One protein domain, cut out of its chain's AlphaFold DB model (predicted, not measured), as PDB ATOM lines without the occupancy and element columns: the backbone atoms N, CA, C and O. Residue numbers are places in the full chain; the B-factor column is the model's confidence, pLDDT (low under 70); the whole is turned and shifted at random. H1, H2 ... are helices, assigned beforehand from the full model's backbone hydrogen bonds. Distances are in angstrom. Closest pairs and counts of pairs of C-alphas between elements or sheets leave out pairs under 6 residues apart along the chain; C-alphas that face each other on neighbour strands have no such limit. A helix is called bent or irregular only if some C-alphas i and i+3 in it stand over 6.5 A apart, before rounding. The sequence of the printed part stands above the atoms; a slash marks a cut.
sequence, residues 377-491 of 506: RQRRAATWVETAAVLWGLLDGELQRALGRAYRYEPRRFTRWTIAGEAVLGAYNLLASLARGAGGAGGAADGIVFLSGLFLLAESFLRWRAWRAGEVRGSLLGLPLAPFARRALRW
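What this domain is: This is residues 377 to 491 of the 506 residues of an uncharacterized protein of Acidobacteria bacterium (UniProt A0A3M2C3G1). A long helical hairpin of H4 and H5, two helices folded back on each other, carries a loose cluster of the shorter helices H1, H2, H3 and H6 by the first turns of H4. The other end of the hairpin, with the turn after H4, reaches away from this cluster. The printed part has 115 residues with six named helices, H1 to H6 in chain order, and no named strand: all helix. It is loose, with a radius of gyration of the C-alphas of 16.6 A, and elongated, spanning 55 by 29 by 17 A.

How they stand to each other: H1, residues 377 to 387, only just touches H3, residues 397 to 407, with 3 pairs of C-alphas within 8 A, the closest Ala 382 and Tyr 407 at 5.4 A; they run opposite ways at a steep tilt of 52 degrees. H2, residues 389 to 392, touches H4, residues 411 to 438, whose residues 414 to 418 alone take part; the closest C-alphas, Val 390 and Phe 414, are 5.3 A apart. H4 touches H3 with residue 411 alone, 5.5 A from Gln 400 between C-alphas, at a steep tilt of 48 degrees. H4 and H5, residues 444 to 468, form a hairpin and touch, opposite ways at a shallow tilt of 30 degrees; their closest C-alphas, Gly 426 and Gly 453, are 3.8 A apart. H6, residues 476 to 489, touches H3, with C-alphas Leu 403 and Leu 489 closest at 6.7 A, and is apart from H4 and H5. Every O i to N i+4 pair is within hydrogen-bond range in H1, H3, H4 and H5, against 6 of 10 in H6, and H2 is too short for such a pair.

Where its parts are: H1 begins at C-alpha 377 (174.216, 131.811, 119.302). H4 is 40.2 A long, from C-alpha 411 (172.628, 152.634, 126.238), and H5 is 36.5 A. H6 is 20.2 A long, ends at C-alpha 489 (168.409, 138.573, 126.540), and is only just irregular: C-alphas 480 and 483 are 6.9 A apart.

The domain as a whole: The C-alphas farthest apart, Arg 377 and Gly 440, are 55.8 A apart. The printed part has no cut and no long link. The mean pLDDT of the printed part is 90.4, and no printed residue is under 70.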
ATOM      1  N   ARG A 377     175.491 131.168 118.945       86.06
ATOM      2  CA  ARG A 377     174.216 131.811 119.302       86.06
ATOM      3  C   ARG A 377     174.418 133.207 119.869       86.06
ATOM      4  O   ARG A 377     173.700 134.118 119.466       86.06
ATOM      5  N   GLN A 378     175.395 133.372 120.755       86.00
ATOM      6  CA  GLN A 378     175.723 134.664 121.342       86.00
ATOM      7  C   GLN A 378     176.171 135.654 120.268       86.00
ATOM      8  O   GLN A 378     175.669 136.770 120.248       86.00
ATOM      9  N   ARG A 379     177.035 135.244 119.327       83.75
ATOM     10  CA  ARG A 379     177.429 136.082 118.185       83.75
ATOM     11  C   ARG A 379     176.225 136.489 117.341       83.75
ATOM     12  O   ARG A 379     176.077 137.668 117.050       83.75
ATOM     13  N   ARG A 380     175.322 135.556 117.008       80.25
ATOM     14  CA  ARG A 380     174.089 135.882 116.264       80.25
ATOM     15  C   ARG A 380     173.211 136.878 117.022       80.25
ATOM     16  O   ARG A 380     172.710 137.817 116.414       80.25
ATOM     17  N   ALA A 381     173.028 136.678 118.326       82.75
ATOM     18  CA  ALA A 381     172.263 137.583 119.177       82.75
ATOM     19  C   ALA A 381     172.916 138.971 119.252       82.75
ATOM     20  O   ALA A 381     172.235 139.964 119.031       82.75
ATOM     21  N   ALA A 382     174.232 139.033 119.463       83.75
ATOM     22  CA  ALA A 382     175.004 140.273 119.488       83.75
ATOM     23  C   ALA A 382     174.881 141.035 118.165       83.75
ATOM     24  O   ALA A 382     174.575 142.219 118.176       83.75
ATOM     25  N   THR A 383     175.000 140.346 117.026       78.56
ATOM     26  CA  THR A 383     174.793 140.952 115.706       78.56
ATOM     27  C   THR A 383     173.386 141.528 115.554       78.56
ATOM     28  O   THR A 383     173.233 142.607 114.992       78.56
ATOM     29  N   TRP A 384     172.350 140.844 116.047       80.69
ATOM     30  CA  TRP A 384     170.984 141.384 116.049       80.69
ATOM     31  C   TRP A 384     170.860 142.623 116.935       80.69
ATOM     32  O   TRP A 384     170.241 143.607 116.531       80.69
ATOM     33  N   VAL A 385     171.467 142.586 118.121       84.31
ATOM     34  CA  VAL A 385     171.457 143.709 119.062       84.31
ATOM     35  C   VAL A 385     172.172 144.921 118.469       84.31
ATOM     36  O   VAL A 385     171.632 146.018 118.512       84.31
ATOM     37  N   GLU A 386     173.323 144.718 117.841       78.88
ATOM     38  CA  GLU A 386     174.089 145.756 117.151       78.88
ATOM     39  C   GLU A 386     173.335 146.319 115.936       78.88
ATOM     40  O   GLU A 386     173.232 147.532 115.776       78.88
ATOM     41  N   THR A 387     172.726 145.453 115.117       72.44
ATOM     42  CA  THR A 387     171.979 145.874 113.916       72.44
ATOM     43  C   THR A 387     170.780 146.756 114.271       72.44
ATOM     44  O   THR A 387     170.495 147.729 113.581       72.44
ATOM     45  N   ALA A 388     170.080 146.432 115.359       80.00
ATOM     46  CA  ALA A 388     168.918 147.178 115.834       80.00
ATOM     47  C   ALA A 388     169.261 148.153 116.979       80.00
ATOM     48  O   ALA A 388     168.367 148.609 117.688       80.00
ATOM     49  N   ALA A 389     170.541 148.502 117.157       84.06
ATOM     50  CA  ALA A 389     171.014 149.261 118.311       84.06
ATOM     51  C   ALA A 389     170.313 150.616 118.494       84.06
ATOM     52  O   ALA A 389     170.000 151.003 119.622       84.06
ATOM     53  N   VAL A 390     170.009 151.309 117.391       82.62
ATOM     54  CA  VAL A 390     169.239 152.560 117.428       82.62
ATOM     55  C   VAL A 390     167.838 152.310 117.984       82.62
ATOM     56  O   VAL A 390     167.437 152.997 118.911       82.62
ATOM     57  N   LEU A 391     167.126 151.282 117.512       84.81
ATOM     58  CA  LEU A 391     165.778 150.954 117.996       84.81
ATOM     59  C   LEU A 391     165.775 150.572 119.480       84.81
ATOM     60  O   LEU A 391     164.855 150.929 120.210       84.81
ATOM     61  N   TRP A 392     166.831 149.915 119.965       94.38
ATOM     62  CA  TRP A 392     166.955 149.593 121.389       94.38
ATOM     63  C   TRP A 392     167.086 150.825 122.283       94.38
ATOM     64  O   TRP A 392     166.762 150.730 123.462       94.38
ATOM     65  N   GLY A 393     167.464 151.984 121.731       93.12
ATOM     66  CA  GLY A 393     167.485 153.249 122.470       93.12
ATOM     67  C   GLY A 393     166.090 153.711 122.903       93.12
ATOM     68  O   GLY A 393     165.986 154.556 123.787       93.12
ATOM     69  N   LEU A 394     165.030 153.143 122.317       95.56
ATOM     70  CA  LEU A 394     163.636 153.386 122.690       95.56
ATOM     71  C   LEU A 394     163.190 152.540 123.890       95.56
ATOM     72  O   LEU A 394     162.211 152.889 124.535       95.56
ATOM     73  N   LEU A 395     163.875 151.438 124.207       97.44
ATOM     74  CA  LEU A 395     163.485 150.541 125.305       97.44
ATOM     75  C   LEU A 395     163.609 151.225 126.668       97.44
ATOM     76  O   LEU A 395     164.357 152.189 126.820       97.44
ATOM     77  N   ASP A 396     162.947 150.683 127.689       97.31
ATOM     78  CA  ASP A 396     163.146 151.133 129.065       97.31
ATOM     79  C   ASP A 396     164.621 151.022 129.502       97.31
ATOM     80  O   ASP A 396     165.415 150.220 128.990       97.31
ATOM     81  N   GLY A 397     165.004 151.855 130.472       96.81
ATOM     82  CA  GLY A 397     166.392 151.952 130.913       96.81
ATOM     83  C   GLY A 397     166.940 150.662 131.530       96.81
ATOM     84  O   GLY A 397     168.157 150.473 131.559       96.81
ATOM     85  N   GLU A 398     166.092 149.763 132.035       97.38
ATOM     86  CA  GLU A 398     166.521 148.481 132.594       97.38
ATOM     87  C   GLU A 398     166.893 147.491 131.484       97.38
ATOM     88  O   GLU A 398     168.006 146.955 131.495       97.38
ATOM     89  N   LEU A 399     166.027 147.319 130.479       97.12
ATOM     90  CA  LEU A 399     166.298 146.478 129.311       97.12
ATOM     91  C   LEU A 399     167.519 146.968 128.531       97.12
ATOM     92  O   LEU A 399     168.355 146.149 128.140       97.12
ATOM     93  N   GLN A 400     167.680 148.283 128.354       97.25
ATOM     94  CA  GLN A 400     168.881 148.833 127.719       97.25
ATOM     95  C   GLN A 400     170.157 148.464 128.490       97.25
ATOM     96  O   GLN A 400     171.131 147.995 127.898       97.25
ATOM     97  N   ARG A 401     170.163 148.622 129.820       96.62
ATOM     98  CA  ARG A 401     171.312 148.246 130.666       96.62
ATOM     99  C   ARG A 401     171.574 146.740 130.637       96.62
ATOM    100  O   ARG A 401     172.734 146.331 130.595       96.62
ATOM    101  N   ALA A 402     170.528 145.916 130.616       95.81
ATOM    102  CA  ALA A 402     170.654 144.468 130.480       95.81
ATOM    103  C   ALA A 402     171.299 144.077 129.139       95.81
ATOM    104  O   ALA A 402     172.224 143.263 129.122       95.81
ATOM    105  N   LEU A 403     170.883 144.707 128.033       94.62
ATOM    106  CA  LEU A 403     171.521 144.533 126.724       94.62
ATOM    107  C   LEU A 403     172.983 144.997 126.750       94.62
ATOM    108  O   LEU A 403     173.842 144.334 126.168       94.62
ATOM    109  N   GLY A 404     173.278 146.089 127.463       95.00
ATOM    110  CA  GLY A 404     174.639 146.592 127.660       95.00
ATOM    111  C   GLY A 404     175.560 145.562 128.306       95.00
ATOM    112  O   GLY A 404     176.625 145.261 127.770       95.00
ATOM    113  N   ARG A 405     175.101 144.940 129.398       94.56
ATOM    114  CA  ARG A 405     175.843 143.877 130.096       94.56
ATOM    115  C   ARG A 405     176.030 142.624 129.236       94.56
ATOM    116  O   ARG A 405     177.106 142.039 129.243       94.56
ATOM    117  N   ALA A 406     175.000 142.215 128.496       93.06
ATOM    118  CA  ALA A 406     175.018 140.965 127.735       93.06
ATOM    119  C   ALA A 406     175.793 141.050 126.406       93.06
ATOM    120  O   ALA A 406     176.414 140.068 125.988       93.06
ATOM    121  N   TYR A 407     175.735 142.198 125.727       90.94
ATOM    122  CA  TYR A 407     176.142 142.330 124.322       90.94
ATOM    123  C   TYR A 407     177.048 143.525 124.030       90.94
ATOM    124  O   TYR A 407     177.271 143.824 122.861       90.94
ATOM    125  N   ARG A 408     177.577 144.210 125.056       91.75
ATOM    126  CA  ARG A 408     178.365 145.450 124.895       91.75
ATOM    127  C   ARG A 408     177.595 146.562 124.169       91.75
ATOM    128  O   ARG A 408     178.181 147.400 123.494       91.75
ATOM    129  N   TYR A 409     176.270 146.559 124.293       93.44
ATOM    130  CA  TYR A 409     175.433 147.664 123.839       93.44
ATOM    131  C   TYR A 409     175.758 148.933 124.653       93.44
ATOM    132  O   TYR A 409     176.074 148.836 125.837       93.44
ATOM    133  N   GLU A 410     175.680 150.117 124.037       95.19
ATOM    134  CA  GLU A 410     175.981 151.416 124.670       95.19
ATOM    135  C   GLU A 410     174.687 152.233 124.898       95.19
ATOM    136  O   GLU A 410     174.356 153.095 124.074       95.19
ATOM    137  N   PRO A 411     173.944 152.025 126.009       96.50
ATOM    138  CA  PRO A 411     172.628 152.634 126.238       96.50
ATOM    139  C   PRO A 411     172.581 154.147 126.030       96.50
ATOM    140  O   PRO A 411     171.724 154.667 125.316       96.50
ATOM    141  N   ARG A 412     173.547 154.872 126.610       96.56
ATOM    142  CA  ARG A 412     173.576 156.342 126.556       96.56
ATOM    143  C   ARG A 412     173.780 156.867 125.140       96.56
ATOM    144  O   ARG A 412     173.191 157.890 124.790       96.56
ATOM    145  N   ARG A 413     174.595 156.192 124.324       93.81
ATOM    146  CA  ARG A 413     174.865 156.610 122.943       93.81
ATOM    147  C   ARG A 413     173.616 156.473 122.087       93.81
ATOM    148  O   ARG A 413     173.259 157.414 121.384       93.81
ATOM    149  N   PHE A 414     172.952 155.325 122.146       92.94
ATOM    150  CA  PHE A 414     171.790 155.053 121.302       92.94
ATOM    151  C   PHE A 414     170.523 155.755 121.796       92.94
ATOM    152  O   PHE A 414     169.760 156.241 120.967       92.94
ATOM    153  N   THR A 415     170.359 155.943 123.110       96.19
ATOM    154  CA  THR A 415     169.308 156.816 123.661       96.19
ATOM    155  C   THR A 415     169.409 158.228 123.079       96.19
ATOM    156  O   THR A 415     168.414 158.740 122.571       96.19
ATOM    157  N   ARG A 416     170.614 158.824 123.032       95.19
ATOM    158  CA  ARG A 416     170.838 160.143 122.409       95.19
ATOM    159  C   ARG A 416     170.357 160.194 120.957       95.19
ATOM    160  O   ARG A 416     169.699 161.152 120.566       95.19
ATOM    161  N   TRP A 417     170.681 159.169 120.169       88.81
ATOM    162  CA  TRP A 417     170.253 159.087 118.771       88.81
ATOM    163  C   TRP A 417     168.736 158.979 118.633       88.81
ATOM    164  O   TRP A 417     168.168 159.653 117.782       88.81
ATOM    165  N   THR A 418     168.073 158.195 119.486       93.00
ATOM    166  CA  THR A 418     166.607 158.092 119.443       93.00
ATOM    167  C   THR A 418     165.908 159.373 119.864       93.00
ATOM    168  O   THR A 418     164.934 159.737 119.224       93.00
ATOM    169  N   ILE A 419     166.436 160.093 120.862       95.38
ATOM    170  CA  ILE A 419     165.910 161.402 121.270       95.38
ATOM    171  C   ILE A 419     165.977 162.382 120.096       95.38
ATOM    172  O   ILE A 419     164.998 163.049 119.787       95.38
ATOM    173  N   ALA A 420     167.125 162.449 119.414       88.81
ATOM    174  CA  ALA A 420     167.283 163.319 118.252       88.81
ATOM    175  C   ALA A 420     166.348 162.914 117.098       88.81
ATOM    176  O   ALA A 420     165.730 163.776 116.481       88.81
ATOM    177  N   GLY A 421     166.220 161.612 116.825       83.69
ATOM    178  CA  GLY A 421     165.338 161.096 115.777       83.69
ATOM    179  C   GLY A 421     163.857 161.389 116.033       83.69
ATOM    180  O   GLY A 421     163.175 161.879 115.135       83.69
ATOM    181  N   GLU A 422     163.370 161.143 117.252       91.31
ATOM    182  CA  GLU A 422     161.990 161.451 117.653       91.31
ATOM    183  C   GLU A 422     161.714 162.956 117.635       91.31
ATOM    184  O   GLU A 422     160.661 163.366 117.151       91.31
ATOM    185  N   ALA A 423     162.666 163.786 118.075       91.81
ATOM    186  CA  ALA A 423     162.519 165.238 118.042       91.81
ATOM    187  C   ALA A 423     162.392 165.769 116.606       91.81
ATOM    188  O   ALA A 423     161.520 166.588 116.327       91.81
ATOM    189  N   VAL A 424     163.227 165.280 115.682       85.06
ATOM    190  CA  VAL A 424     163.157 165.660 114.261       85.06
ATOM    191  C   VAL A 424     161.834 165.214 113.641       85.06
ATOM    192  O   VAL A 424     161.191 166.002 112.950       85.06
ATOM    193  N   LEU A 425     161.398 163.980 113.915       82.81
ATOM    194  CA  LEU A 425     160.119 163.468 113.422       82.81
ATOM    195  C   LEU A 425     158.931 164.263 113.987       82.81
ATOM    196  O   LEU A 425     158.016 164.617 113.247       82.81
ATOM    197  N   GLY A 426     158.971 164.590 115.280       88.50
ATOM    198  CA  GLY A 426     157.948 165.391 115.943       88.50
ATOM    199  C   GLY A 426     157.858 166.810 115.382       88.50
ATOM    200  O   GLY A 426     156.766 167.271 115.055       88.50
ATOM    201  N   ALA A 427     159.004 167.473 115.186       88.88
ATOM    202  CA  ALA A 427     159.077 168.793 114.559       88.88
ATOM    203  C   ALA A 427     158.549 168.774 113.120       88.88
ATOM    204  O   ALA A 427     157.787 169.659 112.736       88.88
ATOM    205  N   TYR A 428     158.914 167.755 112.337       84.12
ATOM    206  CA  TYR A 428     158.415 167.588 110.974       84.12
ATOM    207  C   TYR A 428     156.889 167.459 110.941       84.12
ATOM    208  O   TYR A 428     156.239 168.203 110.211       84.12
ATOM    209  N   ASN A 429     156.315 166.570 111.760       82.81
ATOM    210  CA  ASN A 429     154.865 166.373 111.830       82.81
ATOM    211  C   ASN A 429     154.140 167.665 112.226       82.81
ATOM    212  O   ASN A 429     153.141 168.027 111.609       82.81
ATOM    213  N   LEU A 430     154.674 168.393 113.212       90.75
ATOM    214  CA  LEU A 430     154.101 169.652 113.676       90.75
ATOM    215  C   LEU A 430     154.119 170.727 112.576       90.75
ATOM    216  O   LEU A 430     153.085 171.323 112.283       90.75
ATOM    217  N   LEU A 431     155.268 170.939 111.926       86.19
ATOM    218  CA  LEU A 431     155.412 171.918 110.842       86.19
ATOM    219  C   LEU A 431     154.568 171.554 109.616       86.19
ATOM    220  O   LEU A 431     153.956 172.434 109.014       86.19
ATOM    221  N   ALA A 432     154.506 170.269 109.257       80.19
ATOM    222  CA  ALA A 432     153.700 169.792 108.140       80.19
ATOM    223  C   ALA A 432     152.202 170.029 108.387       80.19
ATOM    224  O   ALA A 432     151.527 170.581 107.517       80.19
ATOM    225  N   SER A 433     151.694 169.681 109.574       87.50
ATOM    226  CA  SER A 433     150.296 169.931 109.938       87.50
ATOM    227  C   SER A 433     149.968 171.425 109.992       87.50
ATOM    228  O   SER A 433     148.934 171.835 109.466       87.50
ATOM    229  N   LEU A 434     150.855 172.257 110.553       90.31
ATOM    230  CA  LEU A 434     150.671 173.714 110.587       90.31
ATOM    231  C   LEU A 434     150.634 174.320 109.182       90.31
ATOM    232  O   LEU A 434     149.752 175.121 108.884       90.31
ATOM    233  N   ALA A 435     151.549 173.912 108.300       83.00
ATOM    234  CA  ALA A 435     151.589 174.398 106.925       83.00
ATOM    235  C   ALA A 435     150.320 174.021 106.140       83.00
ATOM    236  O   ALA A 435     149.815 174.831 105.363       83.00
ATOM    237  N   ARG A 436     149.777 172.815 106.357       81.88
ATOM    238  CA  ARG A 436     148.517 172.380 105.730       81.88
ATOM    239  C   ARG A 436     147.307 173.121 106.284       81.88
ATOM    240  O   ARG A 436     146.460 173.538 105.501       81.88
ATOM    241  N   GLY A 437     147.256 173.319 107.601       89.44
ATOM    242  CA  GLY A 437     146.210 174.106 108.253       89.44
ATOM    243  C   GLY A 437     146.195 175.555 107.766       89.44
ATOM    244  O   GLY A 437     145.152 176.046 107.345       89.44
ATOM    245  N   ALA A 438     147.361 176.207 107.721       88.75
ATOM    246  CA  ALA A 438     147.500 177.576 107.220       88.75
ATOM    247  C   ALA A 438     147.122 177.716 105.734       88.75
ATOM    248  O   ALA A 438     146.659 178.770 105.312       88.75
ATOM    249  N   GLY A 439     147.296 176.653 104.943       88.06
ATOM    250  CA  GLY A 439     146.887 176.602 103.539       88.06
ATOM    251  C   GLY A 439     145.418 176.232 103.300       88.06
ATOM    252  O   GLY A 439     145.056 176.006 102.150       88.06
ATOM    253  N   GLY A 440     144.592 176.093 104.345       90.06
ATOM    254  CA  GLY A 440     143.184 175.686 104.223       90.06
ATOM    255  C   GLY A 440     142.967 174.220 103.815       90.06
ATOM    256  O   GLY A 440     141.838 173.808 103.579       90.06
ATOM    257  N   ALA A 441     144.033 173.417 103.750       85.94
ATOM    258  CA  ALA A 441     144.016 172.016 103.323       85.94
ATOM    259  C   ALA A 441     144.132 171.025 104.501       85.94
ATOM    260  O   ALA A 441     144.513 169.866 104.304       85.94
ATOM    261  N   GLY A 442     143.889 171.501 105.726       88.19
ATOM    262  CA  GLY A 442     143.971 170.715 106.955       88.19
ATOM    263  C   GLY A 442     142.672 169.966 107.253       88.19
ATOM    264  O   GLY A 442     141.610 170.577 107.325       88.19
ATOM    265  N   GLY A 443     142.758 168.652 107.462       88.69
ATOM    266  CA  GLY A 443     141.649 167.808 107.919       88.69
ATOM    267  C   GLY A 443     141.850 167.253 109.335       88.69
ATOM    268  O   GLY A 443     142.873 167.482 109.980       88.69
ATOM    269  N   ALA A 444     140.899 166.443 109.815       89.88
ATOM    270  CA  ALA A 444     140.989 165.791 111.130       89.88
ATOM    271  C   ALA A 444     142.257 164.922 111.286       89.88
ATOM    272  O   ALA A 444     142.861 164.876 112.358       89.88
ATOM    273  N   ALA A 445     142.704 164.284 110.199       77.88
ATOM    274  CA  ALA A 445     143.946 163.515 110.174       77.88
ATOM    275  C   ALA A 445     145.184 164.385 110.466       77.88
ATOM    276  O   ALA A 445     146.073 163.949 111.196       77.88
ATOM    277  N   ASP A 446     145.226 165.626 109.971       84.00
ATOM    278  CA  ASP A 446     146.331 166.553 110.240       84.00
ATOM    279  C   ASP A 446     146.362 166.982 111.712       84.00
ATOM    280  O   ASP A 446     147.446 167.185 112.260       84.00
ATOM    281  N   GLY A 447     145.198 167.043 112.371       88.25
ATOM    282  CA  GLY A 447     145.085 167.242 113.818       88.25
ATOM    283  C   GLY A 447     145.696 166.090 114.623       88.25
ATOM    284  O   GLY A 447     146.458 166.326 115.558       88.25
ATOM    285  N   ILE A 448     145.448 164.837 114.223       84.75
ATOM    286  CA  ILE A 448     146.078 163.658 114.846       84.75
ATOM    287  C   ILE A 448     147.598 163.692 114.644       84.75
ATOM    288  O   ILE A 448     148.357 163.496 115.596       84.75
ATOM    289  N   VAL A 449     148.059 163.986 113.422       83.00
ATOM    290  CA  VAL A 449     149.492 164.116 113.113       83.00
ATOM    291  C   VAL A 449     150.124 165.243 113.934       83.00
ATOM    292  O   VAL A 449     151.193 165.039 114.512       83.00
ATOM    293  N   PHE A 450     149.442 166.380 114.083       92.56
ATOM    294  CA  PHE A 450     149.899 167.503 114.899       92.56
ATOM    295  C   PHE A 450     150.076 167.101 116.367       92.56
ATOM    296  O   PHE A 450     151.153 167.295 116.933       92.56
ATOM    297  N   LEU A 451     149.053 166.481 116.969       92.25
ATOM    298  CA  LEU A 451     149.101 166.017 118.358       92.25
ATOM    299  C   LEU A 451     150.203 164.974 118.571       92.25
ATOM    300  O   LEU A 451     150.925 165.038 119.563       92.25
ATOM    301  N   SER A 452     150.386 164.059 117.614       86.75
ATOM    302  CA  SER A 452     151.484 163.090 117.659       86.75
ATOM    303  C   SER A 452     152.856 163.774 117.614       86.75
ATOM    304  O   SER A 452     153.754 163.402 118.367       86.75
ATOM    305  N   GLY A 453     153.014 164.818 116.790       88.94
ATOM    306  CA  GLY A 453     154.253 165.584 116.694       88.94
ATOM    307  C   GLY A 453     154.572 166.335 117.984       88.94
ATOM    308  O   GLY A 453     155.703 166.279 118.471       88.94
ATOM    309  N   LEU A 454     153.557 166.965 118.584       95.81
ATOM    310  CA  LEU A 454     153.674 167.646 119.872       95.81
ATOM    311  C   LEU A 454     154.069 166.675 120.993       95.81
ATOM    312  O   LEU A 454     154.978 166.967 121.773       95.81
ATOM    313  N   PHE A 455     153.428 165.507 121.041       95.88
ATOM    314  CA  PHE A 455     153.756 164.449 121.993       95.88
ATOM    315  C   PHE A 455     155.219 163.995 121.859       95.88
ATOM    316  O   PHE A 455     155.941 163.976 122.856       95.88
ATOM    317  N   LEU A 456     155.689 163.705 120.637       91.94
ATOM    318  CA  LEU A 456     157.072 163.270 120.398       91.94
ATOM    319  C   LEU A 456     158.100 164.329 120.812       91.94
ATOM    320  O   LEU A 456     159.151 163.984 121.354       91.94
ATOM    321  N   LEU A 457     157.809 165.613 120.589       96.44
ATOM    322  CA  LEU A 457     158.673 166.713 121.024       96.44
ATOM    323  C   LEU A 457     158.737 166.819 122.551       96.44
ATOM    324  O   LEU A 457     159.832 166.932 123.110       96.44
ATOM    325  N   ALA A 458     157.587 166.747 123.227       97.56
ATOM    326  CA  ALA A 458     157.518 166.777 124.685       97.56
ATOM    327  C   ALA A 458     158.265 165.585 125.309       97.56
ATOM    328  O   ALA A 458     159.087 165.764 126.211       97.56
ATOM    329  N   GLU A 459     158.048 164.375 124.787       96.94
ATOM    330  CA  GLU A 459     158.763 163.175 125.217       96.94
ATOM    331  C   GLU A 459     160.274 163.306 124.974       96.94
ATOM    332  O   GLU A 459     161.069 163.092 125.895       96.94
ATOM    333  N   SER A 460     160.686 163.745 123.782       96.94
ATOM    334  CA  SER A 460     162.098 163.961 123.440       96.94
ATOM    335  C   SER A 460     162.773 164.963 124.378       96.94
ATOM    336  O   SER A 460     163.904 164.734 124.810       96.94
ATOM    337  N   PHE A 461     162.083 166.042 124.756       97.81
ATOM    338  CA  PHE A 461     162.590 167.032 125.705       97.81
ATOM    339  C   PHE A 461     162.810 166.437 127.105       97.81
ATOM    340  O   PHE A 461     163.886 166.598 127.693       97.81
ATOM    341  N   LEU A 462     161.832 165.688 127.626       97.81
ATOM    342  CA  LEU A 462     161.948 165.011 128.923       97.81
ATOM    343  C   LEU A 462     163.080 163.976 128.923       97.81
ATOM    344  O   LEU A 462     163.870 163.903 129.872       97.81
ATOM    345  N   ARG A 463     163.198 163.197 127.842       97.81
ATOM    346  CA  ARG A 463     164.273 162.215 127.660       97.81
ATOM    347  C   ARG A 463     165.643 162.886 127.532       97.81
ATOM    348  O   ARG A 463     166.606 162.389 128.111       97.81
ATOM    349  N   TRP A 464     165.743 164.026 126.845       98.06
ATOM    350  CA  TRP A 464     166.978 164.811 126.739       98.06
ATOM    351  C   TRP A 464     167.460 165.309 128.102       98.06
ATOM    352  O   TRP A 464     168.640 165.167 128.430       98.06
ATOM    353  N   ARG A 465     166.545 165.837 128.926       98.19
ATOM    354  CA  ARG A 465     166.856 166.279 130.291       98.19
ATOM    355  C   ARG A 465     167.393 165.127 131.146       98.19
ATOM    356  O   ARG A 465     168.439 165.286 131.771       98.19
ATOM    357  N   ALA A 466     166.734 163.966 131.119       97.38
ATOM    358  CA  ALA A 466     167.203 162.764 131.818       97.38
ATOM    359  C   ALA A 466     168.582 162.299 131.304       97.38
ATOM    360  O   ALA A 466     169.493 162.028 132.085       97.38
ATOM    361  N   TRP A 467     168.785 162.297 129.983       97.56
ATOM    362  CA  TRP A 467     170.056 161.912 129.366       97.56
ATOM    363  C   TRP A 467     171.231 162.814 129.781       97.56
ATOM    364  O   TRP A 467     172.330 162.309 130.062       97.56
ATOM    365  N   ARG A 468     171.005 164.136 129.873       97.94
ATOM    366  CA  ARG A 468     172.000 165.091 130.396       97.94
ATOM    367  C   ARG A 468     172.334 164.832 131.865       97.94
ATOM    368  O   ARG A 468     173.490 165.004 132.236       97.94
ATOM    369  N   ALA A 469     171.375 164.357 132.659       97.88
ATOM    370  CA  ALA A 469     171.582 163.973 134.057       97.88
ATOM    371  C   ALA A 469     172.327 162.634 134.240       97.88
ATOM    372  O   ALA A 469     172.586 162.223 135.364       97.88
ATOM    373  N   GLY A 470     172.698 161.938 133.158       96.38
ATOM    374  CA  GLY A 470     173.358 160.630 133.252       96.38
ATOM    375  C   GLY A 470     172.413 159.438 133.144       96.38
ATOM    376  O   GLY A 470     172.879 158.305 133.026       96.38
ATOM    377  N   GLU A 471     171.107 159.685 133.117       97.56
ATOM    378  CA  GLU A 471     170.089 158.645 133.124       97.56
ATOM    379  C   GLU A 471     169.780 158.128 131.714       97.56
ATOM    380  O   GLU A 471     169.941 158.812 130.701       97.56
ATOM    381  N   VAL A 472     169.316 156.882 131.641       96.81
ATOM    382  CA  VAL A 472     168.850 156.254 130.402       96.81
ATOM    383  C   VAL A 472     167.343 156.097 130.510       96.81
ATOM    384  O   VAL A 472     166.862 155.257 131.273       96.81
ATOM    385  N   ARG A 473     166.603 156.902 129.744       97.31
ATOM    386  CA  ARG A 473     165.139 156.874 129.711       97.31
ATOM    387  C   ARG A 473     164.643 156.388 128.350       97.31
ATOM    388  O   ARG A 473     165.019 156.933 127.305       97.31
ATOM    389  N   GLY A 474     163.806 155.356 128.385       95.69
ATOM    390  CA  GLY A 474     163.116 154.836 127.207       95.69
ATOM    391  C   GLY A 474     162.052 155.787 126.676       95.69
ATOM    392  O   GLY A 474     161.786 156.828 127.276       95.69
ATOM    393  N   SER A 475     161.474 155.401 125.549       96.38
ATOM    394  CA  SER A 475     160.324 156.034 124.910       96.38
ATOM    395  C   SER A 475     159.112 155.106 125.009       96.38
ATOM    396  O   SER A 475     159.262 153.880 125.059       96.38
ATOM    397  N   LEU A 476     157.902 155.663 125.008       94.06
ATOM    398  CA  LEU A 476     156.663 154.892 124.901       94.06
ATOM    399  C   LEU A 476     156.612 154.081 123.595       94.06
ATOM    400  O   LEU A 476     156.082 152.966 123.583       94.06
ATOM    401  N   LEU A 477     157.282 154.552 122.536       89.56
ATOM    402  CA  LEU A 477     157.478 153.800 121.291       89.56
ATOM    403  C   LEU A 477     158.355 152.547 121.464       89.56
ATOM    404  O   LEU A 477     158.408 151.698 120.575       89.56
ATOM    405  N   GLY A 478     159.039 152.395 122.600       91.44
ATOM    406  CA  GLY A 478     159.816 151.205 122.940       91.44
ATOM    407  C   GLY A 478     158.983 150.021 123.432       91.44
ATOM    408  O   GLY A 478     159.482 148.892 123.414       91.44
ATOM    409  N   LEU A 479     157.725 150.227 123.842       91.94
ATOM    410  CA  LEU A 479     156.869 149.157 124.378       91.94
ATOM    411  C   LEU A 479     156.707 147.966 123.409       91.94
ATOM    412  O   LEU A 479     156.920 146.827 123.841       91.94
ATOM    413  N   PRO A 480     156.447 148.169 122.100       85.75
ATOM    414  CA  PRO A 480     156.367 147.071 121.132       85.75
ATOM    415  C   PRO A 480     157.700 146.338 120.915       85.75
ATOM    416  O   PRO A 480     157.717 145.194 120.462       85.75
ATOM    417  N   LEU A 481     158.830 146.973 121.242       85.31
ATOM    418  CA  LEU A 481     160.170 146.405 121.078       85.31
ATOM    419  C   LEU A 481     160.596 145.531 122.270       85.31
ATOM    420  O   LEU A 481     161.453 144.651 122.116       85.31
ATOM    421  N   ALA A 482     159.985 145.714 123.444       92.38
ATOM    422  CA  ALA A 482     160.346 145.006 124.674       92.38
ATOM    423  C   ALA A 482     160.310 143.463 124.559       92.38
ATOM    424  O   ALA A 482     161.252 142.815 125.034       92.38
ATOM    425  N   PRO A 483     159.317 142.821 123.901       88.56
ATOM    426  CA  PRO A 483     159.309 141.367 123.720       88.56
ATOM    427  C   PRO A 483     160.526 140.846 122.942       88.56
ATOM    428  O   PRO A 483     161.064 139.782 123.266       88.56
ATOM    429  N   PHE A 484     161.002 141.601 121.948       85.69
ATOM    430  CA  PHE A 484     162.173 141.237 121.147       85.69
ATOM    431  C   PHE A 484     163.463 141.361 121.956       85.69
ATOM    432  O   PHE A 484     164.286 140.445 121.930       85.69
ATOM    433  N   ALA A 485     163.599 142.428 122.745       90.56
ATOM    434  CA  ALA A 485     164.732 142.623 123.644       90.56
ATOM    435  C   ALA A 485     164.811 141.524 124.714       90.56
ATOM    436  O   ALA A 485     165.859 140.904 124.894       90.56
ATOM    437  N   ARG A 486     163.684 141.191 125.359       93.44
ATOM    438  CA  ARG A 486     163.603 140.071 126.314       93.44
ATOM    439  C   ARG A 486     163.968 138.744 125.652       93.44
ATOM    440  O   ARG A 486     164.665 137.924 126.245       93.44
ATOM    441  N   ARG A 487     163.531 138.523 124.409       86.94
ATOM    442  CA  ARG A 487     163.892 137.327 123.635       86.94
ATOM    443  C   ARG A 487     165.382 137.275 123.310       86.94
ATOM    444  O   ARG A 487     165.942 136.183 123.364       86.94
ATOM    445  N   ALA A 488     166.004 138.412 122.995       85.00
ATOM    446  CA  ALA A 488     167.445 138.505 122.797       85.00
ATOM    447  C   ALA A 488     168.188 138.185 124.100       85.00
ATOM    448  O   ALA A 488     169.029 137.300 124.101       85.00
ATOM    449  N   LEU A 489     167.795 138.793 125.224       91.19
ATOM    450  CA  LEU A 489     168.409 138.573 126.540       91.19
ATOM    451  C   LEU A 489     168.344 137.121 127.030       91.19
ATOM    452  O   LEU A 489     169.252 136.678 127.722       91.19
ATOM    453  N   ARG A 490     167.344 136.332 126.614       88.69
ATOM    454  CA  ARG A 490     167.314 134.877 126.878       88.69
ATOM    455  C   ARG A 490     168.475 134.108 126.232       88.69
ATOM    456  O   ARG A 490     168.667 132.935 126.536       88.69
ATOM    457  N   TRP A 491     169.205 134.719 125.302       83.94
ATOM    458  CA  TRP A 491     170.406 134.156 124.681       83.94
ATOM    459  C   TRP A 491     171.699 134.723 125.255       83.94
ATOM    460  O   TRP A 491     172.775 134.378 124.762       83.94
TER     461      TRP A 491